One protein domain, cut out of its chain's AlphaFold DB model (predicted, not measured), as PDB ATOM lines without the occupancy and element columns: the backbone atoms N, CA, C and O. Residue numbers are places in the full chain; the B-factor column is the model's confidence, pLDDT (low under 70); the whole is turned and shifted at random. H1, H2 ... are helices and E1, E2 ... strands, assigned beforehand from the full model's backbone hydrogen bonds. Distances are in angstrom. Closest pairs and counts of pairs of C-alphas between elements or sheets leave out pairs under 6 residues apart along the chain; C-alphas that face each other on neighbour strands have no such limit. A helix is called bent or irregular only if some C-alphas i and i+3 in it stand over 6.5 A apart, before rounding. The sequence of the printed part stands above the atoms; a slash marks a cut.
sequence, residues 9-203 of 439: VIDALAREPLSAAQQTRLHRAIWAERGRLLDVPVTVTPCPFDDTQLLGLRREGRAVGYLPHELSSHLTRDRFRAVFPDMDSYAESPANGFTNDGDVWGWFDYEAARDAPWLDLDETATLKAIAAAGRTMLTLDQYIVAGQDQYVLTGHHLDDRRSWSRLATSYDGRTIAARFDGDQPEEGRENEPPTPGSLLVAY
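This is residues 9 to 203 of the 439 residues of an uncharacterized protein of Streptomyces dioscori (UniProt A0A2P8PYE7). Look first for helix H6, the core: the strongly twisted, curled sheet E2 E4 E5 E6 covers one side of it, and the two-stranded ribbon E1 E3 packs on another. H2 packs on E1 and pairs with H1 as a helical hairpin, H3 lies by the ribbon, and H4 and H5 only graze the large sheet. The printed part has 195 residues with six named helices and six named strands, in the order H1 H2 H3 E1 H4 E2 E3 H5 H6 E4 E5 E6; both sheets are antiparallel, and the class is mixed. It is compact and rounded, with a radius of gyration of the C-alphas of 16.1 A and spans of 40 by 37 by 35 A.

Start at the sheet E2, residues 98 to 100, E4, 165 to 171, E5, 174 to 180, and E6, 199 to 202, in that order across. E4 E5 E6 form a meander, each strand the antiparallel neighbour of the one before. Look for N 99 and O 170 at 2.9 A, N 171 and O 174 at 2.8 A, and N 179 and O 200 at 3.0 A, within hydrogen-bond range. H6, residues 140 to 154, is on one face, making two layers, a helix layer over a sheet; its closest C-alphas to E4 are Leu 140 and Thr 169, 6.0 A. E1, residues 62 to 67, and E3, 106 to 111, are antiparallel, with N 65 and O 108 at 2.8 A; the closest C-alphas of E1 and H6 are Gly 65 and Ala 146, 5.8 A. H2, residues 20 to 38, has a kink of 29 degrees near residue 32. With residues 22 to 30 alone it touches H1, residues 9 to 14, closest at C-alphas 26 and 13, 5.8 A, a hairpin at a steep tilt of 43 degrees. With residues 34 to 38 alone it touches H4, residues 74 to 83, closest at C-alphas 34 and 83, 5.8 A, about perpendicular at 88 degrees. H4 is irregular, C-alphas 75 and 78 being 7.6 A apart. H3, residues 51 to 59, comes closest to E1 at C-alphas 57 and 63, 6.4 A. H5, residues 123 to 132, only just on the large sheet with 5 pairs of C-alphas within 10 A, only grazes it. Every O i to N i+4 pair is within hydrogen-bond range in H1, H3, H5 and H6, against 13 of 15 in H2 and 0 of 6 in H4, where 5 of 7 O i to N i+3 pairs are.

Find C-alpha 140 at (-30.230, 36.482, 8.600); from there H6 runs 20.5 A to C-alpha 154. H2 begins at (-35.068, 12.375, 12.941) and measures 26.1 A; E5 measures 20.2 A. E6 ends at C-alpha 202, (-33.919, 46.962, 11.492).

The C-alphas of Asp 50 and Asn 191 are the two farthest apart, 45.8 A. The printed part has no cut. The links H2 to H3, H4 to E2, E3 to H5 and E5 to E6 are long. Mean pLDDT of the printed part is 86.3; residues 17, 93 to 96, 188 and 191 are under 70.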
ATOM      1  N   VAL A   9     -47.818  16.600  -0.019       76.62
ATOM      2  CA  VAL A   9     -46.742  15.818   0.602       76.62
ATOM      3  C   VAL A   9     -46.136  16.525   1.821       76.62
ATOM      4  O   VAL A   9     -45.927  15.887   2.849       76.62
ATOM      5  N   ILE A  10     -45.863  17.827   1.729       79.31
ATOM      6  CA  ILE A  10     -45.347  18.642   2.840       79.31
ATOM      7  C   ILE A  10     -46.404  18.733   3.946       79.31
ATOM      8  O   ILE A  10     -46.083  18.467   5.102       79.31
ATOM      9  N   ASP A  11     -47.664  18.995   3.590       75.69
ATOM     10  CA  ASP A  11     -48.780  19.046   4.545       75.69
ATOM     11  C   ASP A  11     -48.975  17.726   5.296       75.69
ATOM     12  O   ASP A  11     -49.260  17.723   6.496       75.69
ATOM     13  N   ALA A  12     -48.837  16.593   4.602       71.88
ATOM     14  CA  ALA A  12     -48.928  15.276   5.218       71.88
ATOM     15  C   ALA A  12     -47.758  15.026   6.183       71.88
ATOM     16  O   ALA A  12     -47.981  14.620   7.323       71.88
ATOM     17  N   LEU A  13     -46.526  15.325   5.758       76.94
ATOM     18  CA  LEU A  13     -45.324  15.132   6.575       76.94
ATOM     19  C   LEU A  13     -45.296  16.045   7.809       76.94
ATOM     20  O   LEU A  13     -44.858  15.610   8.871       76.94
ATOM     21  N   ALA A  14     -45.801  17.275   7.700       74.19
ATOM     22  CA  ALA A  14     -45.858  18.237   8.801       74.19
ATOM     23  C   ALA A  14     -46.814  17.821   9.937       74.19
ATOM     24  O   ALA A  14     -46.672  18.285  11.068       74.19
ATOM     25  N   ARG A  15     -47.788  16.943   9.655       73.81
ATOM     26  CA  ARG A  15     -48.777  16.455  10.635       73.81
ATOM     27  C   ARG A  15     -48.315  15.220  11.408       73.81
ATOM     28  O   ARG A  15     -48.949  14.858  12.401       73.81
ATOM     29  N   GLU A  16     -47.245  14.559  10.972       70.25
ATOM     30  CA  GLU A  16     -46.687  13.402  11.670       70.25
ATOM     31  C   GLU A  16     -45.864  13.840  12.902       70.25
ATOM     32  O   GLU A  16     -45.243  14.905  12.896       70.25
ATOM     33  N   PRO A  17     -45.796  13.031  13.979       69.06
ATOM     34  CA  PRO A  17     -44.794  13.231  15.023       69.06
ATOM     35  C   PRO A  17     -43.402  13.186  14.387       69.06
ATOM     36  O   PRO A  17     -43.081  12.202  13.740       69.06
ATOM     37  N   LEU A  18     -42.590  14.234  14.531       75.12
ATOM     38  CA  LEU A  18     -41.345  14.369  13.772       75.12
ATOM     39  C   LEU A  18     -40.167  13.652  14.464       75.12
ATOM     40  O   LEU A  18     -39.495  14.251  15.302       75.12
ATOM     41  N   SER A  19     -39.902  12.392  14.100       89.06
ATOM     42  CA  SER A  19     -38.602  11.724  14.337       89.06
ATOM     43  C   SER A  19     -37.485  12.321  13.473       89.06
ATOM     44  O   SER A  19     -37.750  13.032  12.499       89.06
ATOM     45  N   ALA A  20     -36.228  11.967  13.743       92.25
ATOM     46  CA  ALA A  20     -35.068  12.375  12.941       92.25
ATOM     47  C   ALA A  20     -35.209  12.010  11.448       92.25
ATOM     48  O   ALA A  20     -34.910  12.804  10.545       92.25
ATOM     49  N   ALA A  21     -35.729  10.812  11.169       92.31
ATOM     50  CA  ALA A  21     -35.989  10.356   9.808       92.31
ATOM     51  C   ALA A  21     -37.113  11.169   9.147       92.31
ATOM     52  O   ALA A  21     -37.002  11.538   7.975       92.31
ATOM     53  N   GLN A  22     -38.173  11.491   9.892       90.69
ATOM     54  CA  GLN A  22     -39.270  12.328   9.400       90.69
ATOM     55  C   GLN A  22     -38.827  13.767   9.140       90.69
ATOM     56  O   GLN A  22     -39.162  14.290   8.080       90.69
ATOM     57  N   GLN A  23     -38.007  14.361  10.013       92.56
ATOM     58  CA  GLN A  23     -37.395  15.674   9.777       92.56
ATOM     59  C   GLN A  23     -36.605  15.683   8.471       92.56
ATOM     60  O   GLN A  23     -36.797  16.549   7.620       92.56
ATOM     61  N   THR A  24     -35.774  14.659   8.262       94.88
ATOM     62  CA  THR A  24     -35.008  14.507   7.020       94.88
ATOM     63  C   THR A  24     -35.928  14.447   5.796       94.88
ATOM     64  O   THR A  24     -35.657  15.106   4.794       94.88
ATOM     65  N   ARG A  25     -37.018  13.669   5.850       93.56
ATOM     66  CA  ARG A  25     -37.982  13.566   4.738       93.56
ATOM     67  C   ARG A  25     -38.701  14.885   4.472       93.56
ATOM     68  O   ARG A  25     -38.816  15.271   3.313       93.56
ATOM     69  N   LEU A  26     -39.157  15.559   5.524       92.44
ATOM     70  CA  LEU A  26     -39.851  16.841   5.445       92.44
ATOM     71  C   LEU A  26     -38.969  17.899   4.779       92.44
ATOM     72  O   LEU A  26     -39.352  18.462   3.757       92.44
ATOM     73  N   HIS A  27     -37.753  18.101   5.290       93.62
ATOM     74  CA  HIS A  27     -36.825  19.094   4.744       93.62
ATOM     75  C   HIS A  27     -36.351  18.741   3.331       93.62
ATOM     76  O   HIS A  27     -36.215  19.632   2.497       93.62
ATOM     77  N   ARG A  28     -36.190  17.451   2.998       94.75
ATOM     78  CA  ARG A  28     -35.963  17.015   1.606       94.75
ATOM     79  C   ARG A  28     -37.120  17.381   0.688       94.75
ATOM     80  O   ARG A  28     -36.866  17.828  -0.423       94.75
ATOM     81  N   ALA A  29     -38.365  17.193   1.122       92.44
ATOM     82  CA  ALA A  29     -39.533  17.549   0.321       92.44
ATOM     83  C   ALA A  29     -39.626  19.070   0.115       92.44
ATOM     84  O   ALA A  29     -39.798  19.519  -1.016       92.44
ATOM     85  N   ILE A  30     -39.428  19.855   1.180       91.62
ATOM     86  CA  ILE A  30     -39.396  21.323   1.120       91.62
ATOM     87  C   ILE A  30     -38.319  21.799   0.134       91.62
ATOM     88  O   ILE A  30     -38.606  22.563  -0.792       91.62
ATOM     89  N   TRP A  31     -37.083  21.319   0.283       92.44
ATOM     90  CA  TRP A  31     -35.971  21.749  -0.563       92.44
ATOM     91  C   TRP A  31     -35.984  21.155  -1.969       92.44
ATOM     92  O   TRP A  31     -35.415  21.764  -2.871       92.44
ATOM     93  N   ALA A  32     -36.675  20.041  -2.206       90.94
ATOM     94  CA  ALA A  32     -36.914  19.549  -3.560       90.94
ATOM     95  C   ALA A  32     -37.816  20.503  -4.356       90.94
ATOM     96  O   ALA A  32     -37.587  20.693  -5.547       90.94
ATOM     97  N   GLU A  33     -38.819  21.114  -3.721       89.31
ATOM     98  CA  GLU A  33     -39.668  22.121  -4.370       89.31
ATOM     99  C   GLU A  33     -38.916  23.446  -4.547       89.31
ATOM    100  O   GLU A  33     -38.852  23.986  -5.651       89.31
ATOM    101  N   ARG A  34     -38.264  23.938  -3.488       90.69
ATOM    102  CA  ARG A  34     -37.522  25.210  -3.520       90.69
ATOM    103  C   ARG A  34     -36.291  25.167  -4.426       90.69
ATOM    104  O   ARG A  34     -36.030  26.126  -5.142       90.69
ATOM    105  N   GLY A  35     -35.558  24.056  -4.438       88.94
ATOM    106  CA  GLY A  35     -34.366  23.871  -5.271       88.94
ATOM    107  C   GLY A  35     -34.666  23.950  -6.770       88.94
ATOM    108  O   GLY A  35     -33.857  24.491  -7.520       88.94
ATOM    109  N   ARG A  36     -35.865  23.527  -7.208       89.06
ATOM    110  CA  ARG A  36     -36.301  23.701  -8.609       89.06
ATOM    111  C   ARG A  36     -36.408  25.172  -9.009       89.06
ATOM    112  O   ARG A  36     -36.142  25.494 -10.159       89.06
ATOM    113  N   LEU A  37     -36.776  26.058  -8.081       89.06
ATOM    114  CA  LEU A  37     -36.868  27.502  -8.337       89.06
ATOM    115  C   LEU A  37     -35.492  28.168  -8.445       89.06
ATOM    116  O   LEU A  37     -35.363  29.219  -9.064       89.06
ATOM    117  N   LEU A  38     -34.472  27.557  -7.842       86.31
ATOM    118  CA  LEU A  38     -33.100  28.055  -7.849       86.31
ATOM    119  C   LEU A  38     -32.275  27.567  -9.043       86.31
ATOM    120  O   LEU A  38     -31.149  28.027  -9.209       86.31
ATOM    121  N   ASP A  39     -32.803  26.618  -9.821       86.38
ATOM    122  CA  ASP A  39     -32.056  25.883 -10.849       86.38
ATOM    123  C   ASP A  39     -30.733  25.291 -10.315       86.38
ATOM    124  O   ASP A  39     -29.718  25.219 -11.005       86.38
ATOM    125  N   VAL A  40     -30.730  24.879  -9.037       81.38
ATOM    126  CA  VAL A  40     -29.590  24.212  -8.394       81.38
ATOM    127  C   VAL A  40     -30.034  22.957  -7.638       81.38
ATOM    128  O   VAL A  40     -31.066  22.965  -6.959       81.38
ATOM    129  N   PRO A  41     -29.267  21.855  -7.719       82.62
ATOM    130  CA  PRO A  41     -29.563  20.658  -6.949       82.62
ATOM    131  C   PRO A  41     -29.245  20.890  -5.467       82.62
ATOM    132  O   PRO A  41     -28.085  20.950  -5.074       82.62
ATOM    133  N   VAL A  42     -30.280  20.967  -4.629       90.00
ATOM    134  CA  VAL A  42     -30.123  21.068  -3.172       90.00
ATOM    135  C   VAL A  42     -30.094  19.671  -2.552       90.00
ATOM    136  O   VAL A  42     -31.045  18.898  -2.685       90.00
ATOM    137  N   THR A  43     -29.016  19.347  -1.836       92.06
ATOM    138  CA  THR A  43     -28.873  18.063  -1.131       92.06
ATOM    139  C   THR A  43     -29.056  18.244   0.371       92.06
ATOM    140  O   THR A  43     -28.173  18.765   1.041       92.06
ATOM    141  N   VAL A  44     -30.166  17.742   0.920       95.69
ATOM    142  CA  VAL A  44     -30.411  17.748   2.373       95.69
ATOM    143  C   VAL A  44     -29.801  16.502   3.025       95.69
ATOM    144  O   VAL A  44     -30.216  15.359   2.762       95.69
ATOM    145  N   THR A  45     -28.815  16.728   3.895       96.50
ATOM    146  CA  THR A  45     -28.168  15.681   4.698       96.50
ATOM    147  C   THR A  45     -29.130  15.110   5.750       96.50
ATOM    148  O   THR A  45     -30.099  15.776   6.115       96.50
ATOM    149  N   PRO A  46     -28.912  13.877   6.248       97.19
ATOM    150  CA  PRO A  46     -29.704  13.342   7.355       97.19
ATOM    151  C   PRO A  46     -29.694  14.268   8.577       97.19
ATOM    152  O   PRO A  46     -28.657  14.846   8.902       97.19
ATOM    153  N   CYS A  47     -30.847  14.391   9.238       96.75
ATOM    154  CA  CYS A  47     -30.990  15.137  10.485       96.75
ATOM    155  C   CYS A  47     -30.032  14.565  11.545       96.75
ATOM    156  O   CYS A  47     -30.097  13.362  11.811       96.75
ATOM    157  N   PRO A  48     -29.143  15.386  12.136       96.81
ATOM    158  CA  PRO A  48     -28.160  14.917  13.108       96.81
ATOM    159  C   PRO A  48     -28.744  14.759  14.516       96.81
ATOM    160  O   PRO A  48     -28.101  14.147  15.363       96.81
ATOM    161  N   PHE A  49     -29.927  15.323  14.776       95.06
ATOM    162  CA  PHE A  49     -30.599  15.222  16.066       95.06
ATOM    163  C   PHE A  49     -31.288  13.870  16.199       95.06
ATOM    164  O   PHE A  49     -32.007  13.457  15.289       95.06
ATOM    165  N   ASP A  50     -31.120  13.211  17.340       95.06
ATOM    166  CA  ASP A  50     -31.908  12.031  17.679       95.06
ATOM    167  C   ASP A  50     -33.324  12.401  18.166       95.06
ATOM    168  O   ASP A  50     -33.644  13.558  18.456       95.06
ATOM    169  N   ASP A  51     -34.197  11.400  18.269       93.25
ATOM    170  CA  ASP A  51     -35.597  11.600  18.660       93.25
ATOM    171  C   ASP A  51     -35.749  12.175  20.081       93.25
ATOM    172  O   ASP A  51     -36.707  12.902  20.361       93.25
ATOM    173  N   THR A  52     -34.803  11.895  20.985       94.00
ATOM    174  CA  THR A  52     -34.814  12.425  22.357       94.00
ATOM    175  C   THR A  52     -34.458  13.907  22.359       94.00
ATOM    176  O   THR A  52     -35.127  14.700  23.026       94.00
ATOM    177  N   GLN A  53     -33.452  14.299  21.577       94.69
ATOM    178  CA  GLN A  53     -33.058  15.690  21.379       94.69
ATOM    179  C   GLN A  53     -34.189  16.492  20.731       94.69
ATOM    180  O   GLN A  53     -34.544  17.552  21.239       94.69
ATOM    181  N   LEU A  54     -34.820  15.966  19.675       94.19
ATOM    182  CA  LEU A  54     -35.962  16.613  19.015       94.19
ATOM    183  C   LEU A  54     -37.153  16.797  19.963       94.19
ATOM    184  O   LEU A  54     -37.794  17.851  19.967       94.19
ATOM    185  N   LEU A  55     -37.439  15.801  20.805       91.12
ATOM    186  CA  LEU A  55     -38.481  15.912  21.823       91.12
ATOM    187  C   LEU A  55     -38.131  16.958  22.892       91.12
ATOM    188  O   LEU A  55     -39.017  17.696  23.328       91.12
ATOM    189  N   GLY A  56     -36.863  17.029  23.305       93.25
ATOM    190  CA  GLY A  56     -36.349  18.059  24.211       93.25
ATOM    191  C   GLY A  56     -36.528  19.463  23.634       93.25
ATOM    192  O   GLY A  56     -37.188  20.292  24.257       93.25
ATOM    193  N   LEU A  57     -36.061  19.680  22.400       92.62
ATOM    194  CA  LEU A  57     -36.227  20.934  21.656       92.62
ATOM    195  C   LEU A  57     -37.695  21.365  21.617       92.62
ATOM    196  O   LEU A  57     -38.034  22.478  22.014       92.62
ATOM    197  N   ARG A  58     -38.595  20.452  21.241       90.19
ATOM    198  CA  ARG A  58     -40.029  20.748  21.160       90.19
ATOM    199  C   ARG A  58     -40.637  21.138  22.510       90.19
ATOM    200  O   ARG A  58     -41.490  22.020  22.551       90.19
ATOM    201  N   ARG A  59     -40.230  20.492  23.609       90.38
ATOM    202  CA  ARG A  59     -40.702  20.838  24.967       90.38
ATOM    203  C   ARG A  59     -40.268  22.237  25.392       90.38
ATOM    204  O   ARG A  59     -40.977  22.876  26.160       90.38
ATOM    205  N   GLU A  60     -39.143  22.701  24.873       89.75
ATOM    206  CA  GLU A  60     -38.619  24.044  25.104       89.75
ATOM    207  C   GLU A  60     -39.193  25.088  24.134       89.75
ATOM    208  O   GLU A  60     -38.839  26.256  24.227       89.75
ATOM    209  N   GLY A  61     -40.091  24.695  23.222       89.50
ATOM    210  CA  GLY A  61     -40.652  25.600  22.214       89.50
ATOM    211  C   GLY A  61     -39.738  25.834  21.007       89.50
ATOM    212  O   GLY A  61     -39.955  26.784  20.257       89.50
ATOM    213  N   ARG A  62     -38.747  24.961  20.792       91.69
ATOM    214  CA  ARG A  62     -37.784  25.023  19.686       91.69
ATOM    215  C   ARG A  62     -38.165  24.096  18.532       91.69
ATOM    216  O   ARG A  62     -38.831  23.074  18.718       91.69
ATOM    217  N   ALA A  63     -37.700  24.445  17.339       92.38
ATOM    218  CA  ALA A  63     -37.823  23.652  16.118       92.38
ATOM    219  C   ALA A  63     -36.472  23.564  15.391       92.38
ATOM    220  O   ALA A  63     -35.504  24.203  15.794       92.38
ATOM    221  N   VAL A  64     -36.400  22.733  14.346       94.50
ATOM    222  CA  VAL A  64     -35.189  22.538  13.535       94.50
ATOM    223  C   VAL A  64     -35.429  22.944  12.087       94.50
ATOM    224  O   VAL A  64     -36.472  22.632  11.508       94.50
ATOM    225  N   GLY A  65     -34.447  23.627  11.507       95.06
ATOM    226  CA  GLY A  65     -34.425  24.076  10.120       95.06
ATOM    227  C   GLY A  65     -33.227  23.512   9.358       95.06
ATOM    228  O   GLY A  65     -32.291  22.968   9.954       95.06
ATOM    229  N   TYR A  66     -33.248  23.665   8.034       96.31
ATOM    230  CA  TYR A  66     -32.129  23.311   7.163       96.31
ATOM    231  C   TYR A  66     -31.817  24.443   6.186       96.31
ATOM    232  O   TYR A  66     -32.662  24.782   5.358       96.31
ATOM    233  N   LEU A  67     -30.601  24.990   6.243       96.12
ATOM    234  CA  LEU A  67     -30.114  26.020   5.321       96.12
ATOM    235  C   LEU A  67     -29.150  25.393   4.299       96.12
ATOM    236  O   LEU A  67     -28.076  24.933   4.690       96.12
ATOM    237  N   PRO A  68     -29.488  25.362   3.001       94.81
ATOM    238  CA  PRO A  68     -28.575  24.916   1.958       94.81
ATOM    239  C   PRO A  68     -27.342  25.808   1.856       94.81
ATOM    240  O   PRO A  68     -27.422  27.024   2.029       94.81
ATOM    241  N   HIS A  69     -26.214  25.203   1.495       92.38
ATOM    242  CA  HIS A  69     -24.954  25.915   1.280       92.38
ATOM    243  C   HIS A  69     -25.068  26.973   0.166       92.38
ATOM    244  O   HIS A  69     -24.448  28.029   0.216       92.38
ATOM    245  N   GLU A  70     -25.920  26.743  -0.831       90.12
ATOM    246  CA  GLU A  70     -26.156  27.663  -1.946       90.12
ATOM    247  C   GLU A  70     -26.832  28.981  -1.536       90.12
ATOM    248  O   GLU A  70     -26.925  29.884  -2.373       90.12
ATOM    249  N   LEU A  71     -27.317  29.066  -0.291       90.25
ATOM    250  CA  LEU A  71     -28.019  30.205   0.300       90.25
ATOM    251  C   LEU A  71     -27.366  30.703   1.601       90.25
ATOM    252  O   LEU A  71     -27.902  31.606   2.236       90.25
ATOM    253  N   SER A  72     -26.238  30.125   2.027       89.50
ATOM    254  CA  SER A  72     -25.635  30.416   3.336       89.50
ATOM    255  C   SER A  72     -24.745  31.652   3.380       89.50
ATOM    256  O   SER A  72     -24.153  31.936   4.420       89.50
ATOM    257  N   SER A  73     -24.606  32.353   2.253       85.94
ATOM    258  CA  SER A  73     -23.756  33.530   2.142       85.94
ATOM    259  C   SER A  73     -24.559  34.768   1.775       85.94
ATOM    260  O   SER A  73     -25.446  34.734   0.914       85.94
ATOM    261  N   HIS A  74     -24.151  35.903   2.343       79.62
ATOM    262  CA  HIS A  74     -24.680  37.217   1.977       79.62
ATOM    263  C   HIS A  74     -24.532  37.530   0.479       79.62
ATOM    264  O   HIS A  74     -25.368  38.242  -0.076       79.62
ATOM    265  N   LEU A  75     -23.525  36.950  -0.185       81.81
ATOM    266  CA  LEU A  75     -23.284  37.083  -1.627       81.81
ATOM    267  C   LEU A  75     -24.310  36.343  -2.496       81.81
ATOM    268  O   LEU A  75     -24.403  36.609  -3.689       81.81
ATOM    269  N   THR A  76     -25.051  35.403  -1.910       85.94
ATOM    270  CA  THR A  76     -26.051  34.567  -2.593       85.94
ATOM    271  C   THR A  76     -27.480  34.849  -2.135       85.94
ATOM    272  O   THR A  76     -28.410  34.157  -2.543       85.94
ATOM    273  N   ARG A  77     -27.675  35.848  -1.267       85.69
ATOM    274  CA  ARG A  77     -28.963  36.152  -0.625       85.69
ATOM    275  C   ARG A  77     -30.038  36.611  -1.615       85.69
ATOM    276  O   ARG A  77     -31.228  36.463  -1.350       85.69
ATOM    277  N   ASP A  78     -29.642  37.090  -2.791       84.12
ATOM    278  CA  ASP A  78     -30.540  37.437  -3.896       84.12
ATOM    279  C   ASP A  78     -31.332  36.245  -4.429       84.12
ATOM    280  O   ASP A  78     -32.455  36.406  -4.914       84.12
ATOM    281  N   ARG A  79     -30.811  35.032  -4.245       88.12
ATOM    282  CA  ARG A  79     -31.500  33.786  -4.587       88.12
ATOM    283  C   ARG A  79     -32.751  33.542  -3.750       88.12
ATOM    284  O   ARG A  79     -33.680  32.907  -4.247       88.12
ATOM    285  N   PHE A  80     -32.842  34.089  -2.531       88.06
ATOM    286  CA  PHE A  80     -34.073  33.988  -1.740       88.06
ATOM    287  C   PHE A  80     -35.271  34.605  -2.452       88.06
ATOM    288  O   PHE A  80     -36.381  34.125  -2.260       88.06
ATOM    289  N   ARG A  81     -35.067  35.577  -3.346       83.44
ATOM    290  CA  ARG A  81     -36.149  36.163  -4.142       83.44
ATOM    291  C   ARG A  81     -36.851  35.149  -5.046       83.44
ATOM    292  O   ARG A  81     -38.048  35.271  -5.286       83.44
ATOM    293  N   ALA A  82     -36.114  34.174  -5.577       85.38
ATOM    294  CA  ALA A  82     -36.699  33.131  -6.417       85.38
ATOM    295  C   ALA A  82     -37.539  32.148  -5.587       85.38
ATOM    296  O   ALA A  82     -38.536  31.625  -6.074       85.38
ATOM    297  N   VAL A  83     -37.149  31.926  -4.330       87.00
ATOM    298  CA  VAL A  83     -37.779  30.955  -3.426       87.00
ATOM    299  C   VAL A  83     -38.945  31.565  -2.642       87.00
ATOM    300  O   VAL A  83     -39.956  30.902  -2.421       87.00
ATOM    301  N   PHE A  84     -38.810  32.827  -2.239       87.69
ATOM    302  CA  PHE A  84     -39.720  33.568  -1.369       87.69
ATOM    303  C   PHE A  84     -40.061  34.928  -2.004       87.69
ATOM    304  O   PHE A  84     -39.609  35.970  -1.528       87.69
ATOM    305  N   PRO A  85     -40.839  34.954  -3.100       79.94
ATOM    306  CA  PRO A  85     -41.105  36.185  -3.851       79.94
ATOM    307  C   PRO A  85     -41.839  37.264  -3.038       79.94
ATOM    308  O   PRO A  85     -41.696  38.448  -3.342       79.94
ATOM    309  N   ASP A  86     -42.577  36.866  -1.999       80.81
ATOM    310  CA  ASP A  86     -43.332  37.766  -1.116       80.81
ATOM    311  C   ASP A  86     -42.466  38.402  -0.012       80.81
ATOM    312  O   ASP A  86     -42.926  39.297   0.701       80.81
ATOM    313  N   MET A  87     -41.201  37.974   0.121       82.75
ATOM    314  CA  MET A  87     -40.290  38.455   1.163       82.75
ATOM    315  C   MET A  87     -39.975  39.948   1.040       82.75
ATOM    316  O   MET A  87     -39.766  40.607   2.057       82.75
ATOM    317  N   ASP A  88     -39.991  40.489  -0.179       74.19
ATOM    318  CA  ASP A  88     -39.889  41.920  -0.487       74.19
ATOM    319  C   ASP A  88     -38.873  42.664   0.414       74.19
ATOM    320  O   ASP A  88     -39.158  43.731   0.963       74.19
ATOM    321  N   SER A  89     -37.670  42.110   0.609       76.50
ATOM    322  CA  SER A  89     -36.695  42.640   1.571       76.50
ATOM    323  C   SER A  89     -35.440  43.186   0.923       76.50
ATOM    324  O   SER A  89     -34.977  42.715  -0.112       76.50
ATOM    325  N   TYR A  90     -34.859  44.228   1.523       70.44
ATOM    326  CA  TYR A  90     -33.621  44.802   0.996       70.44
ATOM    327  C   TYR A  90     -32.417  43.906   1.266       70.44
ATOM    328  O   TYR A  90     -31.408  44.006   0.567       70.44
ATOM    329  N   ALA A  91     -32.553  43.012   2.245       70.81
ATOM    330  CA  ALA A  91     -31.596  41.958   2.489       70.81
ATOM    331  C   ALA A  91     -31.358  41.109   1.237       70.81
ATOM    332  O   ALA A  91     -30.250  40.655   1.034       70.81
ATOM    333  N   GLU A  92     -32.312  40.971   0.324       70.12
ATOM    334  CA  GLU A  92     -32.114  40.190  -0.906       70.12
ATOM    335  C   GLU A  92     -31.139  40.838  -1.894       70.12
ATOM    336  O   GLU A  92     -30.652  40.172  -2.794       70.12
ATOM    337  N   SER A  93     -30.852  42.137  -1.807       68.88
ATOM    338  CA  SER A  93     -30.011  42.770  -2.827       68.88
ATOM    339  C   SER A  93     -28.577  42.229  -2.758       68.88
ATOM    340  O   SER A  93     -27.987  42.285  -1.685       68.88
ATOM    341  N   PRO A  94     -27.944  41.801  -3.865       61.78
ATOM    342  CA  PRO A  94     -26.541  41.367  -3.847       61.78
ATOM    343  C   PRO A  94     -25.574  42.522  -3.528       61.78
ATOM    344  O   PRO A  94     -24.414  42.302  -3.200       61.78
ATOM    345  N   ALA A  95     -26.058  43.767  -3.601       63.59
ATOM    346  CA  ALA A  95     -25.358  44.972  -3.165       63.59
ATOM    347  C   ALA A  95     -25.893  45.496  -1.815       63.59
ATOM    348  O   ALA A  95     -25.918  46.708  -1.584       63.59
ATOM    349  N   ASN A  96     -26.382  44.607  -0.945       67.69
ATOM    350  CA  ASN A  96     -26.712  44.955   0.435       67.69
ATOM    351  C   ASN A  96     -25.420  45.102   1.271       67.69
ATOM    352  O   ASN A  96     -24.376  44.554   0.931       67.69
ATOM    353  N   GLY A  97     -25.479  45.878   2.356       73.81
ATOM    354  CA  GLY A  97     -24.358  46.050   3.293       73.81
ATOM    355  C   GLY A  97     -24.390  45.087   4.482       73.81
ATOM    356  O   GLY A  97     -23.792  45.398   5.509       73.81
ATOM    357  N   PHE A  98     -25.141  43.986   4.386       84.62
ATOM    358  CA  PHE A  98     -25.293  43.019   5.467       84.62
ATOM    359  C   PHE A  98     -24.266  41.902   5.383       84.62
ATOM    360  O   PHE A  98     -24.198  41.181   4.386       84.62
ATOM    361  N   THR A  99     -23.596  41.658   6.498       87.44
ATOM    362  CA  THR A  99     -22.578  40.619   6.628       87.44
ATOM    363  C   THR A  99     -22.950  39.701   7.780       87.44
ATOM    364  O   THR A  99     -23.216  40.173   8.882       87.44
ATOM    365  N   ASN A 100     -22.991  38.392   7.536       88.50
ATOM    366  CA  ASN A 100     -23.140  37.418   8.616       88.50
ATOM    367  C   ASN A 100     -21.840  37.335   9.421       88.50
ATOM    368  O   ASN A 100     -20.760  37.480   8.849       88.50
ATOM    369  N   ASP A 101     -21.932  37.018  10.709       86.56
ATOM    370  CA  ASP A 101     -20.747  36.779  11.549       86.56
ATOM    371  C   ASP A 101     -19.949  35.543  11.079       86.56
ATOM    372  O   ASP A 101     -18.755  35.414  11.348       86.56
ATOM    373  N   GLY A 102     -20.601  34.659  10.319       86.81
ATOM    374  CA  GLY A 102     -19.994  33.591   9.536       86.81
ATOM    375  C   GLY A 102     -21.000  32.971   8.566       86.81
ATOM    376  O   GLY A 102     -22.209  33.004   8.804       86.81
ATOM    377  N   ASP A 103     -20.502  32.390   7.475       85.00
ATOM    378  CA  ASP A 103     -21.333  31.630   6.539       85.00
ATOM    379  C   ASP A 103     -21.566  30.227   7.125       85.00
ATOM    380  O   ASP A 103     -20.642  29.417   7.238       85.00
ATOM    381  N   VAL A 104     -22.803  29.955   7.547       90.00
ATOM    382  CA  VAL A 104     -23.220  28.700   8.195       90.00
ATOM    383  C   VAL A 104     -24.300  28.010   7.374       90.00
ATOM    384  O   VAL A 104     -25.209  28.657   6.869       90.00
ATOM    385  N   TRP A 105     -24.229  26.686   7.249       94.44
ATOM    386  CA  TRP A 105     -25.192  25.884   6.492       94.44
ATOM    387  C   TRP A 105     -25.465  24.547   7.182       94.44
ATOM    388  O   TRP A 105     -24.762  24.137   8.105       94.44
ATOM    389  N   GLY A 106     -26.482  23.842   6.700       96.62
ATOM    390  CA  GLY A 106     -26.929  22.567   7.237       96.62
ATOM    391  C   GLY A 106     -28.041  22.720   8.271       96.62
ATOM    392  O   GLY A 106     -28.852  23.642   8.205       96.62
ATOM    393  N   TRP A 107     -28.099  21.760   9.192       97.31
ATOM    394  CA  TRP A 107     -29.124  21.689  10.231       97.31
ATOM    395  C   TRP A 107     -28.840  22.663  11.372       97.31
ATOM    396  O   TRP A 107     -27.708  22.755  11.844       97.31
ATOM    397  N   PHE A 108     -29.881  23.337  11.847       96.31
ATOM    398  CA  PHE A 108     -29.823  24.243  12.993       96.31
ATOM    399  C   PHE A 108     -31.142  24.200  13.772       96.31
ATOM    400  O   PHE A 108     -32.175  23.834  13.207       96.31
ATOM    401  N   ASP A 109     -31.125  24.564  15.055       94.50
ATOM    402  CA  ASP A 109     -32.343  24.793  15.834       94.50
ATOM    403  C   ASP A 109     -32.663  26.286  15.961       94.50
ATOM    404  O   ASP A 109     -31.784  27.144  15.869       94.50
ATOM    405  N   TYR A 110     -33.939  26.601  16.154       93.62
ATOM    406  CA  TYR A 110     -34.432  27.964  16.310       93.62
ATOM    407  C   TYR A 110     -35.614  28.019  17.283       93.62
ATOM    408  O   TYR A 110     -36.269  27.005  17.541       93.62
ATOM    409  N   GLU A 111     -35.896  29.207  17.831       91.06
ATOM    410  CA  GLU A 111     -37.126  29.406  18.604       91.06
ATOM    411  C   GLU A 111     -38.345  29.414  17.699       91.06
ATOM    412  O   GLU A 111     -38.441  30.247  16.807       91.06
ATOM    413  N   ALA A 112     -39.302  28.528  17.965       87.94
ATOM    414  CA  ALA A 112     -40.542  28.438  17.199       87.94
ATOM    415  C   ALA A 112     -41.662  29.323  17.776       87.94
ATOM    416  O   ALA A 112     -42.800  29.289  17.300       87.94
ATOM    417  N   ALA A 113     -41.361  30.085  18.832       84.56
ATOM    418  CA  ALA A 113     -42.287  31.038  19.413       84.56
ATOM    419  C   ALA A 113     -42.634  32.145  18.407       84.56
ATOM    420  O   ALA A 113     -41.812  32.589  17.612       84.56
ATOM    421  N   ARG A 114     -43.881  32.612  18.477       83.44
ATOM    422  CA  ARG A 114     -44.382  33.709  17.639       83.44
ATOM    423  C   ARG A 114     -43.860  35.082  18.079       83.44
ATOM    424  O   ARG A 114     -43.952  36.035  17.316       83.44
ATOM    425  N   ASP A 115     -43.360  35.172  19.312       84.06
ATOM    426  CA  ASP A 115     -42.678  36.351  19.834       84.06
ATOM    427  C   ASP A 115     -41.191  36.047  20.058       84.06
ATOM    428  O   ASP A 115     -40.870  35.019  20.664       84.06
ATOM    429  N   ALA A 116     -40.306  36.958  19.635       84.19
ATOM    430  CA  ALA A 116     -38.872  36.798  19.841       84.19
ATOM    431  C   ALA A 116     -38.539  36.725  21.345       84.19
ATOM    432  O   ALA A 116     -39.143  37.435  22.160       84.19
ATOM    433  N   PRO A 117     -37.564  35.900  21.750       80.81
ATOM    434  CA  PRO A 117     -37.071  35.876  23.123       80.81
ATOM    435  C   PRO A 117     -36.279  37.153  23.474       80.81
ATOM    436  O   PRO A 117     -35.819  37.894  22.611       80.81
ATOM    437  N   TRP A 118     -36.072  37.395  24.773       82.88
ATOM    438  CA  TRP A 118     -35.162  38.437  25.295       82.88
ATOM    439  C   TRP A 118     -35.469  39.889  24.873       82.88
ATOM    440  O   TRP A 118     -34.566  40.722  24.815       82.88
ATOM    441  N   LEU A 119     -36.742  40.218  24.639       79.81
ATOM    442  CA  LEU A 119     -37.182  41.526  24.121       79.81
ATOM    443  C   LEU A 119     -36.770  42.744  24.958       79.81
ATOM    444  O   LEU A 119     -36.664  43.839  24.414       79.81
ATOM    445  N   ASP A 120     -36.565  42.564  26.262       82.00
ATOM    446  CA  ASP A 120     -36.250  43.645  27.205       82.00
ATOM    447  C   ASP A 120     -34.744  43.857  27.413       82.00
ATOM    448  O   ASP A 120     -34.342  44.695  28.221       82.00
ATOM    449  N   LEU A 121     -33.900  43.100  26.709       83.88
ATOM    450  CA  LEU A 121     -32.452  43.148  26.869       83.88
ATOM    451  C   LEU A 121     -31.796  44.052  25.816       83.88
ATOM    452  O   LEU A 121     -32.157  44.053  24.635       83.88
ATOM    453  N   ASP A 122     -30.781  44.802  26.241       84.75
ATOM    454  CA  ASP A 122     -29.844  45.463  25.332       84.75
ATOM    455  C   ASP A 122     -28.960  44.428  24.604       84.75
ATOM    456  O   ASP A 122     -29.072  43.221  24.840       84.75
ATOM    457  N   GLU A 123     -28.127  44.867  23.663       85.69
ATOM    458  CA  GLU A 123     -27.313  43.970  22.833       85.69
ATOM    459  C   GLU A 123     -26.390  43.085  23.679       85.69
ATOM    460  O   GLU A 123     -26.365  41.863  23.513       85.69
ATOM    461  N   THR A 124     -25.693  43.682  24.647       88.94
ATOM    462  CA  THR A 124     -24.737  42.968  25.503       88.94
ATOM    463  C   THR A 124     -25.449  41.950  26.391       88.94
ATOM    464  O   THR A 124     -24.996  40.812  26.541       88.94
ATOM    465  N   ALA A 125     -26.583  42.336  26.975       89.81
ATOM    466  CA  ALA A 125     -27.387  41.472  27.824       89.81
ATOM    467  C   ALA A 125     -28.008  40.311  27.033       89.81
ATOM    468  O   ALA A 125     -28.012  39.185  27.533       89.81
ATOM    469  N   THR A 126     -28.462  40.539  25.795       88.81
ATOM    470  CA  THR A 126     -28.942  39.465  24.913       88.81
ATOM    471  C   THR A 126     -27.835  38.483  24.570       88.81
ATOM    472  O   THR A 126     -28.036  37.284  24.749       88.81
ATOM    473  N   LEU A 127     -26.656  38.957  24.156       89.94
ATOM    474  CA  LEU A 127     -25.518  38.080  23.854       89.94
ATOM    475  C   LEU A 127     -25.136  37.222  25.067       89.94
ATOM    476  O   LEU A 127     -24.937  36.012  24.947       89.94
ATOM    477  N   LYS A 128     -25.112  37.824  26.261       92.06
ATOM    478  CA  LYS A 128     -24.844  37.106  27.512       92.06
ATOM    479  C   LYS A 128     -25.919  36.063  27.829       92.06
ATOM    480  O   LYS A 128     -25.576  34.962  28.253       92.06
ATOM    481  N   ALA A 129     -27.197  36.391  27.643       91.19
ATOM    482  CA  ALA A 129     -28.307  35.471  27.893       91.19
ATOM    483  C   ALA A 129     -28.286  34.273  26.930       91.19
ATOM    484  O   ALA A 129     -28.478  33.138  27.360       91.19
ATOM    485  N   ILE A 130     -27.983  34.517  25.653       90.31
ATOM    486  CA  ILE A 130     -27.837  33.483  24.622       90.31
ATOM    487  C   ILE A 130     -26.675  32.544  24.959       90.31
ATOM    488  O   ILE A 130     -26.854  31.325  24.978       90.31
ATOM    489  N   ALA A 131     -25.514  33.100  25.312       91.12
ATOM    490  CA  ALA A 131     -24.355  32.314  25.721       91.12
ATOM    491  C   ALA A 131     -24.633  31.491  26.991       91.12
ATOM    492  O   ALA A 131     -24.286  30.313  27.050       91.12
ATOM    493  N   ALA A 132     -25.306  32.074  27.990       92.06
ATOM    494  CA  ALA A 132     -25.685  31.375  29.222       92.06
ATOM    495  C   ALA A 132     -26.675  30.224  28.976       92.06
ATOM    496  O   ALA A 132     -26.656  29.237  29.708       92.06
ATOM    497  N   ALA A 133     -27.507  30.329  27.937       88.56
ATOM    498  CA  ALA A 133     -28.392  29.256  27.496       88.56
ATOM    499  C   ALA A 133     -27.674  28.181  26.654       88.56
ATOM    500  O   ALA A 133     -28.305  27.198  26.272       88.56
ATOM    501  N   GLY A 134     -26.381  28.353  26.344       89.81
ATOM    502  CA  GLY A 134     -25.626  27.447  25.474       89.81
ATOM    503  C   GLY A 134     -26.080  27.504  24.015       89.81
ATOM    504  O   GLY A 134     -26.077  26.482  23.335       89.81
ATOM    505  N   ARG A 135     -26.527  28.677  23.550       88.81
ATOM    506  CA  ARG A 135     -27.144  28.862  22.230       88.81
ATOM    507  C   ARG A 135     -26.333  29.792  21.342       88.81
ATOM    508  O   ARG A 135     -25.451  30.511  21.805       88.81
ATOM    509  N   THR A 136     -26.687  29.799  20.064       89.31
ATOM    510  CA  THR A 136     -26.152  30.714  19.054       89.31
ATOM    511  C   THR A 136     -27.276  31.542  18.449       89.31
ATOM    512  O   THR A 136     -28.404  31.071  18.307       89.31
ATOM    513  N   MET A 137     -26.967  32.783  18.082       91.50
ATOM    514  CA  MET A 137     -27.876  33.612  17.295       91.50
ATOM    515  C   MET A 137     -27.999  33.056  15.876       91.50
ATOM    516  O   MET A 137     -27.030  32.534  15.324       91.50
ATOM    517  N   LEU A 138     -29.182  33.195  15.281       94.25
ATOM    518  CA  LEU A 138     -29.378  32.882  13.869       94.25
ATOM    519  C   LEU A 138     -28.733  33.967  13.013       94.25
ATOM    520  O   LEU A 138     -28.887  35.154  13.304       94.25
ATOM    521  N   THR A 139     -28.079  33.578  11.926       94.38
ATOM    522  CA  THR A 139     -27.802  34.512  10.825       94.38
ATOM    523  C   THR A 139     -29.109  34.935  10.150       94.38
ATOM    524  O   THR A 139     -30.132  34.256  10.266       94.38
ATOM    525  N   LEU A 140     -29.086  36.035   9.398       93.50
ATOM    526  CA  LEU A 140     -30.230  36.482   8.600       93.50
ATOM    527  C   LEU A 140     -30.715  35.409   7.620       93.50
ATOM    528  O   LEU A 140     -31.916  35.262   7.429       93.50
ATOM    529  N   ASP A 141     -29.806  34.612   7.065       94.25
ATOM    530  CA  ASP A 141     -30.147  33.554   6.108       94.25
ATOM    531  C   ASP A 141     -30.852  32.375   6.791       94.25
ATOM    532  O   ASP A 141     -31.869  31.879   6.300       94.25
ATOM    533  N   GLN A 142     -30.377  31.980   7.978       95.81
ATOM    534  CA  GLN A 142     -31.065  30.993   8.815       95.81
ATOM    535  C   GLN A 142     -32.431  31.509   9.273       95.81
ATOM    536  O   GLN A 142     -33.403  30.757   9.248       95.81
ATOM    537  N   TYR A 143     -32.518  32.784   9.655       95.00
ATOM    538  CA  TYR A 143     -33.764  33.422  10.071       95.00
ATOM    539  C   TYR A 143     -34.807  33.434   8.949       95.00
ATOM    540  O   TYR A 143     -35.964  33.089   9.185       95.00
ATOM    541  N   ILE A 144     -34.397  33.772   7.723       94.00
ATOM    542  CA  ILE A 144     -35.268  33.754   6.542       94.00
ATOM    543  C   ILE A 144     -35.848  32.357   6.329       94.00
ATOM    544  O   ILE A 144     -37.066  32.206   6.233       94.00
ATOM    545  N   VAL A 145     -34.994  31.330   6.288       94.19
ATOM    546  CA  VAL A 145     -35.446  29.946   6.089       94.19
ATOM    547  C   VAL A 145     -36.356  29.497   7.228       94.19
ATOM    548  O   VAL A 145     -37.441  28.985   6.963       94.19
ATOM    549  N   ALA A 146     -35.965  29.744   8.479       94.56
ATOM    550  CA  ALA A 146     -36.751  29.364   9.647       94.56
ATOM    551  C   ALA A 146     -38.126  30.042   9.666       94.56
ATOM    552  O   ALA A 146     -39.130  29.381   9.912       94.56
ATOM    553  N   GLY A 147     -38.198  31.339   9.350       92.19
ATOM    554  CA  GLY A 147     -39.455  32.081   9.277       92.19
ATOM    555  C   GLY A 147     -40.397  31.575   8.191       92.19
ATOM    556  O   GLY A 147     -41.608  31.522   8.407       92.19
ATOM    557  N   GLN A 148     -39.860  31.171   7.042       90.12
ATOM    558  CA  GLN A 148     -40.647  30.626   5.934       90.12
ATOM    559  C   GLN A 148     -41.087  29.180   6.198       90.12
ATOM    560  O   GLN A 148     -42.233  28.821   5.931       90.12
ATOM    561  N   ASP A 149     -40.213  28.354   6.776       89.94
ATOM    562  CA  ASP A 149     -40.548  26.991   7.204       89.94
ATOM    563  C   ASP A 149     -41.609  27.003   8.300       89.94
ATOM    564  O   ASP A 149     -42.596  26.275   8.216       89.94
ATOM    565  N   GLN A 150     -41.466  27.883   9.289       88.69
ATOM    566  CA  GLN A 150     -42.440  28.029  10.364       88.69
ATOM    567  C   GLN A 150     -43.828  28.384   9.824       88.69
ATOM    568  O   GLN A 150     -44.823  27.823  10.290       88.69
ATOM    569  N   TYR A 151     -43.898  29.246   8.807       87.19
ATOM    570  CA  TYR A 151     -45.161  29.600   8.167       87.19
ATOM    571  C   TYR A 151     -45.791  28.413   7.444       87.19
ATOM    572  O   TYR A 151     -46.976  28.146   7.635       87.19
ATOM    573  N   VAL A 152     -44.998  27.641   6.700       83.75
ATOM    574  CA  VAL A 152     -45.460  26.393   6.070       83.75
ATOM    575  C   VAL A 152     -46.008  25.406   7.109       83.75
ATOM    576  O   VAL A 152     -47.016  24.752   6.862       83.75
ATOM    577  N   LEU A 153     -45.370  25.305   8.277       83.50
ATOM    578  CA  LEU A 153     -45.725  24.315   9.299       83.50
ATOM    579  C   LEU A 153     -46.874  24.746  10.216       83.50
ATOM    580  O   LEU A 153     -47.596  23.893  10.733       83.50
ATOM    581  N   THR A 154     -47.029  26.047  10.464       84.44
ATOM    582  CA  THR A 154     -47.921  26.559  11.521       84.44
ATOM    583  C   THR A 154     -48.912  27.618  11.052       84.44
ATOM    584  O   THR A 154     -49.823  27.962  11.802       84.44
ATOM    585  N   GLY A 155     -48.756  28.135   9.830       84.00
ATOM    586  CA  GLY A 155     -49.513  29.279   9.318       84.00
ATOM    587  C   GLY A 155     -49.054  30.634   9.866       84.00
ATOM    588  O   GLY A 155     -49.716  31.638   9.619       84.00
ATOM    589  N   HIS A 156     -47.946  30.684  10.615       86.44
ATOM    590  CA  HIS A 156     -47.401  31.905  11.210       86.44
ATOM    591  C   HIS A 156     -45.896  32.012  10.974       86.44
ATOM    592  O   HIS A 156     -45.185  31.010  11.044       86.44
ATOM    593  N   HIS A 157     -45.404  33.223  10.712       89.31
ATOM    594  CA  HIS A 157     -43.964  33.458  10.628       89.31
ATOM    595  C   HIS A 157     -43.360  33.660  12.026       89.31
ATOM    596  O   HIS A 157     -44.069  33.876  13.014       89.31
ATOM    597  N   LEU A 158     -42.027  33.627  12.100       89.12
ATOM    598  CA  LEU A 158     -41.307  34.084  13.287       89.12
ATOM    599  C   LEU A 158     -41.539  35.584  13.505       89.12
ATOM    600  O   LEU A 158     -41.527  36.371  12.557       89.12
ATOM    601  N   ASP A 159     -41.740  35.954  14.768       87.25
ATOM    602  CA  ASP A 159     -41.831  37.340  15.247       87.25
ATOM    603  C   ASP A 159     -42.932  38.184  14.577       87.25
ATOM    604  O   ASP A 159     -42.886  39.417  14.541       87.25
ATOM    605  N   ASP A 160     -43.963  37.524  14.042       81.50
ATOM    606  CA  ASP A 160     -44.890  38.144  13.093       81.50
ATOM    607  C   ASP A 160     -45.897  39.130  13.716       81.50
ATOM    608  O   ASP A 160     -46.606  39.835  12.993       81.50
ATOM    609  N   ARG A 161     -45.928  39.237  15.057       74.31
ATOM    610  CA  ARG A 161     -46.831  40.129  15.807       74.31
ATOM    611  C   ARG A 161     -46.202  41.459  16.196       74.31
ATOM    612  O   ARG A 161     -46.676  42.497  15.742       74.31
ATOM    613  N   ARG A 162     -45.214  41.448  17.093       74.69
ATOM    614  CA  ARG A 162     -44.773  42.661  17.818       74.69
ATOM    615  C   ARG A 162     -43.307  42.665  18.248       74.69
ATOM    616  O   ARG A 162     -42.897  43.522  19.024       74.69
ATOM    617  N   SER A 163     -42.540  41.672  17.830       83.06
ATOM    618  CA  SER A 163     -41.201  41.413  18.351       83.06
ATOM    619  C   SER A 163     -40.163  41.436  17.239       83.06
ATOM    620  O   SER A 163     -40.495  41.358  16.060       83.06
ATOM    621  N   TRP A 164     -38.906  41.605  17.635       86.50
ATOM    622  CA  TRP A 164     -37.763  41.672  16.737       86.50
ATOM    623  C   TRP A 164     -36.675  40.731  17.227       86.50
ATOM    624  O   TRP A 164     -36.193  40.877  18.355       86.50
ATOM    625  N   SER A 165     -36.252  39.808  16.371       89.00
ATOM    626  CA  SER A 165     -35.122  38.930  16.658       89.00
ATOM    627  C   SER A 165     -33.820  39.616  16.281       89.00
ATOM    628  O   SER A 165     -33.631  39.974  15.120       89.00
ATOM    629  N   ARG A 166     -32.896  39.774  17.238       89.38
ATOM    630  CA  ARG A 166     -31.508  40.130  16.908       89.38
ATOM    631  C   ARG A 166     -30.820  38.955  16.225       89.38
ATOM    632  O   ARG A 166     -31.017  37.809  16.629       89.38
ATOM    633  N   LEU A 167     -29.985  39.252  15.237       92.00
ATOM    634  CA  LEU A 167     -29.363  38.245  14.378       92.00
ATOM    635  C   LEU A 167     -27.835  38.306  14.436       92.00
ATOM    636  O   LEU A 167     -27.276  39.373  14.672       92.00
ATOM    637  N   ALA A 168     -27.174  37.174  14.182       92.69
ATOM    638  CA  ALA A 168     -25.724  37.046  13.967       92.69
ATOM    639  C   ALA A 168     -25.322  37.607  12.590       92.69
ATOM    640  O   ALA A 168     -24.652  36.969  11.773       92.69
ATOM    641  N   THR A 169     -25.865  38.775  12.286       91.56
ATOM    642  CA  THR A 169     -25.682  39.516  11.055       91.56
ATOM    643  C   THR A 169     -25.540  40.969  11.460       91.56
ATOM    644  O   THR A 169     -26.244  41.472  12.340       91.56
ATOM    645  N   SER A 170     -24.626  41.655  10.798       88.88
ATOM    646  CA  SER A 170     -24.359  43.057  11.030       88.88
ATOM    647  C   SER A 170     -24.551  43.865   9.758       88.88
ATOM    648  O   SER A 170     -24.487  43.351   8.641       88.88
ATOM    649  N   TYR A 171     -24.792  45.154   9.937       83.50
ATOM    650  CA  TYR A 171     -24.740  46.154   8.890       83.50
ATOM    651  C   TYR A 171     -23.781  47.248   9.351       83.50
ATOM    652  O   TYR A 171     -24.008  47.864  10.392       83.50
ATOM    653  N   ASP A 172     -22.700  47.483   8.601       77.00
ATOM    654  CA  ASP A 172     -21.666  48.466   8.980       77.00
ATOM    655  C   ASP A 172     -21.127  48.234  10.414       77.00
ATOM    656  O   ASP A 172     -20.974  49.159  11.214       77.00
ATOM    657  N   GLY A 173     -20.926  46.957  10.771       81.56
ATOM    658  CA  GLY A 173     -20.435  46.525  12.084       81.56
ATOM    659  C   GLY A 173     -21.450  46.601  13.230       81.56
ATOM    660  O   GLY A 173     -21.076  46.362  14.374       81.56
ATOM    661  N   ARG A 174     -22.718  46.935  12.958       82.69
ATOM    662  CA  ARG A 174     -23.788  47.006  13.966       82.69
ATOM    663  C   ARG A 174     -24.736  45.833  13.813       82.69
ATOM    664  O   ARG A 174     -25.189  45.566  12.701       82.69
ATOM    665  N   THR A 175     -25.059  45.171  14.916       86.94
ATOM    666  CA  THR A 175     -26.035  44.078  14.946       86.94
ATOM    667  C   THR A 175     -27.385  44.538  14.407       86.94
ATOM    668  O   THR A 175     -27.858  45.633  14.724       86.94
ATOM    669  N   ILE A 176     -28.012  43.692  13.592       88.31
ATOM    670  CA  ILE A 176     -29.340  43.948  13.031       88.31
ATOM    671  C   ILE A 176     -30.406  43.181  13.811       88.31
ATOM    672  O   ILE A 176     -30.115  42.232  14.547       88.31
ATOM    673  N   ALA A 177     -31.661  43.554  13.601       89.25
ATOM    674  CA  ALA A 177     -32.794  42.740  14.002       89.25
ATOM    675  C   ALA A 177     -33.768  42.567  12.841       89.25
ATOM    676  O   ALA A 177     -33.863  43.431  11.971       89.25
ATOM    677  N   ALA A 178     -34.505  41.466  12.828       90.25
ATOM    678  CA  ALA A 178     -35.495  41.201  11.801       90.25
ATOM    679  C   ALA A 178     -36.806  40.694  12.390       90.25
ATOM    680  O   ALA A 178     -36.853  40.183  13.512       90.25
ATOM    681  N   ARG A 179     -37.858  40.845  11.591       89.06
ATOM    682  CA  ARG A 179     -39.123  40.135  11.748       89.06
ATOM    683  C   ARG A 179     -39.764  39.894  10.394       89.06
ATOM    684  O   ARG A 179     -39.495  40.629   9.441       89.06
ATOM    685  N   PHE A 180     -40.679  38.942  10.335       87.94
ATOM    686  CA  PHE A 180     -41.644  38.884   9.247       87.94
ATOM    687  C   PHE A 180     -42.898  39.689   9.587       87.94
ATOM    688  O   PHE A 180     -43.245  39.900  10.749       87.94
ATOM    689  N   ASP A 181     -43.581  40.164   8.557       84.50
ATOM    690  CA  ASP A 181     -44.927  40.703   8.689       84.50
ATOM    691  C   ASP A 181     -45.938  39.548   8.610       84.50
ATOM    692  O   ASP A 181     -45.865  38.705   7.710       84.50
ATOM    693  N   GLY A 182     -46.862  39.487   9.567       82.81
ATOM    694  CA  GLY A 182     -47.908  38.465   9.616       82.81
ATOM    695  C   GLY A 182     -49.171  38.860   8.847       82.81
ATOM    696  O   GLY A 182     -49.245  39.913   8.221       82.81
ATOM    697  N   ASP A 183     -50.216  38.036   8.953       82.75
ATOM    698  CA  ASP A 183     -51.536  38.314   8.355       82.75
ATOM    699  C   ASP A 183     -52.309  39.452   9.035       82.75
ATOM    700  O   ASP A 183     -53.322  39.927   8.519       82.75
ATOM    701  N   GLN A 184     -51.869  39.858  10.223       82.25
ATOM    702  CA  GLN A 184     -52.517  40.876  11.042       82.25
ATOM    703  C   GLN A 184     -51.579  42.070  11.224       82.25
ATOM    704  O   GLN A 184     -50.360  41.881  11.233       82.25
ATOM    705  N   PRO A 185     -52.121  43.291  11.390       76.25
ATOM    706  CA  PRO A 185     -51.317  44.439  11.776       76.25
ATOM    707  C   PRO A 185     -50.512  44.158  13.050       76.25
ATOM    708  O   PRO A 185     -50.936  43.390  13.918       76.25
ATOM    709  N   GLU A 186     -49.368  44.828  13.175       75.12
ATOM    710  CA  GLU A 186     -48.620  44.855  14.429       75.12
ATOM    711  C   GLU A 186     -49.492  45.443  15.544       75.12
ATOM    712  O   GLU A 186     -50.225  46.414  15.338       75.12
ATOM    713  N   GLU A 187     -49.410  44.848  16.734       70.31
ATOM    714  CA  GLU A 187     -50.129  45.322  17.918       70.31
ATOM    715  C   GLU A 187     -49.717  46.769  18.242       70.31
ATOM    716  O   GLU A 187     -48.530  47.059  18.380       70.31
ATOM    717  N   GLY A 188     -50.681  47.692  18.335       69.50
ATOM    718  CA  GLY A 188     -50.414  49.128  18.496       69.50
ATOM    719  C   GLY A 188     -50.141  49.885  17.187       69.50
ATOM    720  O   GLY A 188     -49.860  51.088  17.218       69.50
ATOM    721  N   ARG A 189     -50.227  49.206  16.034       70.19
ATOM    722  CA  ARG A 189     -50.130  49.790  14.687       70.19
ATOM    723  C   ARG A 189     -51.295  49.366  13.794       70.19
ATOM    724  O   ARG A 189     -51.117  49.055  12.619       70.19
ATOM    725  N   GLU A 190     -52.512  49.411  14.322       75.31
ATOM    726  CA  GLU A 190     -53.733  48.965  13.632       75.31
ATOM    727  C   GLU A 190     -54.020  49.758  12.343       75.31
ATOM    728  O   GLU A 190     -54.690  49.267  11.438       75.31
ATOM    729  N   ASN A 191     -53.470  50.970  12.233       69.56
ATOM    730  CA  ASN A 191     -53.584  51.825  11.049       69.56
ATOM    731  C   ASN A 191     -52.516  51.540   9.975       69.56
ATOM    732  O   ASN A 191     -52.544  52.159   8.910       69.56
ATOM    733  N   GLU A 192     -51.562  50.643  10.238       72.69
ATOM    734  CA  GLU A 192     -50.523  50.249   9.289       72.69
ATOM    735  C   GLU A 192     -50.852  48.857   8.725       72.69
ATOM    736  O   GLU A 192     -50.569  47.849   9.382       72.69
ATOM    737  N   PRO A 193     -51.415  48.754   7.504       77.25
ATOM    738  CA  PRO A 193     -51.813  47.467   6.943       77.25
ATOM    739  C   PRO A 193     -50.588  46.561   6.744       77.25
ATOM    740  O   PRO A 193     -49.571  47.043   6.220       77.25
ATOM    741  N   PRO A 194     -50.652  45.280   7.151       80.06
ATOM    742  CA  PRO A 194     -49.554  44.346   6.965       80.06
ATOM    743  C   PRO A 194     -49.360  43.999   5.484       80.06
ATOM    744  O   PRO A 194     -50.244  44.186   4.645       80.06
ATOM    745  N   THR A 195     -48.185  43.490   5.151       83.19
ATOM    746  CA  THR A 195     -47.837  42.850   3.880       83.19
ATOM    747  C   THR A 195     -47.280  41.469   4.211       83.19
ATOM    748  O   THR A 195     -46.070  41.327   4.379       83.19
ATOM    749  N   PRO A 196     -48.165  40.469   4.382       83.56
ATOM    750  CA  PRO A 196     -47.794  39.163   4.910       83.56
ATOM    751  C   PRO A 196     -46.635  38.542   4.135       83.56
ATOM    752  O   PRO A 196     -46.605  38.604   2.906       83.56
ATOM    753  N   GLY A 197     -45.677  37.972   4.860       81.31
ATOM    754  CA  GLY A 197     -44.482  37.363   4.280       81.31
ATOM    755  C   GLY A 197     -43.342  38.336   3.999       81.31
ATOM    756  O   GLY A 197     -42.222  37.872   3.796       81.31
ATOM    757  N   SER A 198     -43.563  39.654   4.072       85.19
ATOM    758  CA  SER A 198     -42.482  40.635   3.947       85.19
ATOM    759  C   SER A 198     -41.497  40.538   5.114       85.19
ATOM    760  O   SER A 198     -41.895  40.591   6.277       85.19
ATOM    761  N   LEU A 199     -40.200  40.462   4.816       87.56
ATOM    762  CA  LEU A 199     -39.128  40.515   5.807       87.56
ATOM    763  C   LEU A 199     -38.722  41.966   6.056       87.56
ATOM    764  O   LEU A 199     -38.164  42.661   5.197       87.56
ATOM    765  N   LEU A 200     -38.954  42.388   7.289       85.31
ATOM    766  CA  LEU A 200     -38.622  43.693   7.816       85.31
ATOM    767  C   LEU A 200     -37.254  43.588   8.519       85.31
ATOM    768  O   LEU A 200     -37.091  42.741   9.396       85.31
ATOM    769  N   VAL A 201     -36.275  44.435   8.166       85.62
ATOM    770  CA  VAL A 201     -34.949  44.432   8.820       85.62
ATOM    771  C   VAL A 201     -34.581  45.795   9.403       85.62
ATOM    772  O   VAL A 201     -34.467  46.788   8.676       85.62
ATOM    773  N   ALA A 202     -34.390  45.827  10.716       83.25
ATOM    774  CA  ALA A 202     -33.919  46.962  11.492       83.25
ATOM    775  C   ALA A 202     -32.389  46.946  11.575       83.25
ATOM    776  O   ALA A 202     -31.786  45.952  11.975       83.25
ATOM    777  N   TYR A 203     -31.753  48.046  11.189       77.31
ATOM    778  CA  TYR A 203     -30.289  48.148  11.083       77.31
ATOM    779  C   TYR A 203     -29.744  49.457  11.658       77.31
ATOM    780  O   TYR A 203     -28.534  49.675  11.700       77.31
TER     781      TYR A 203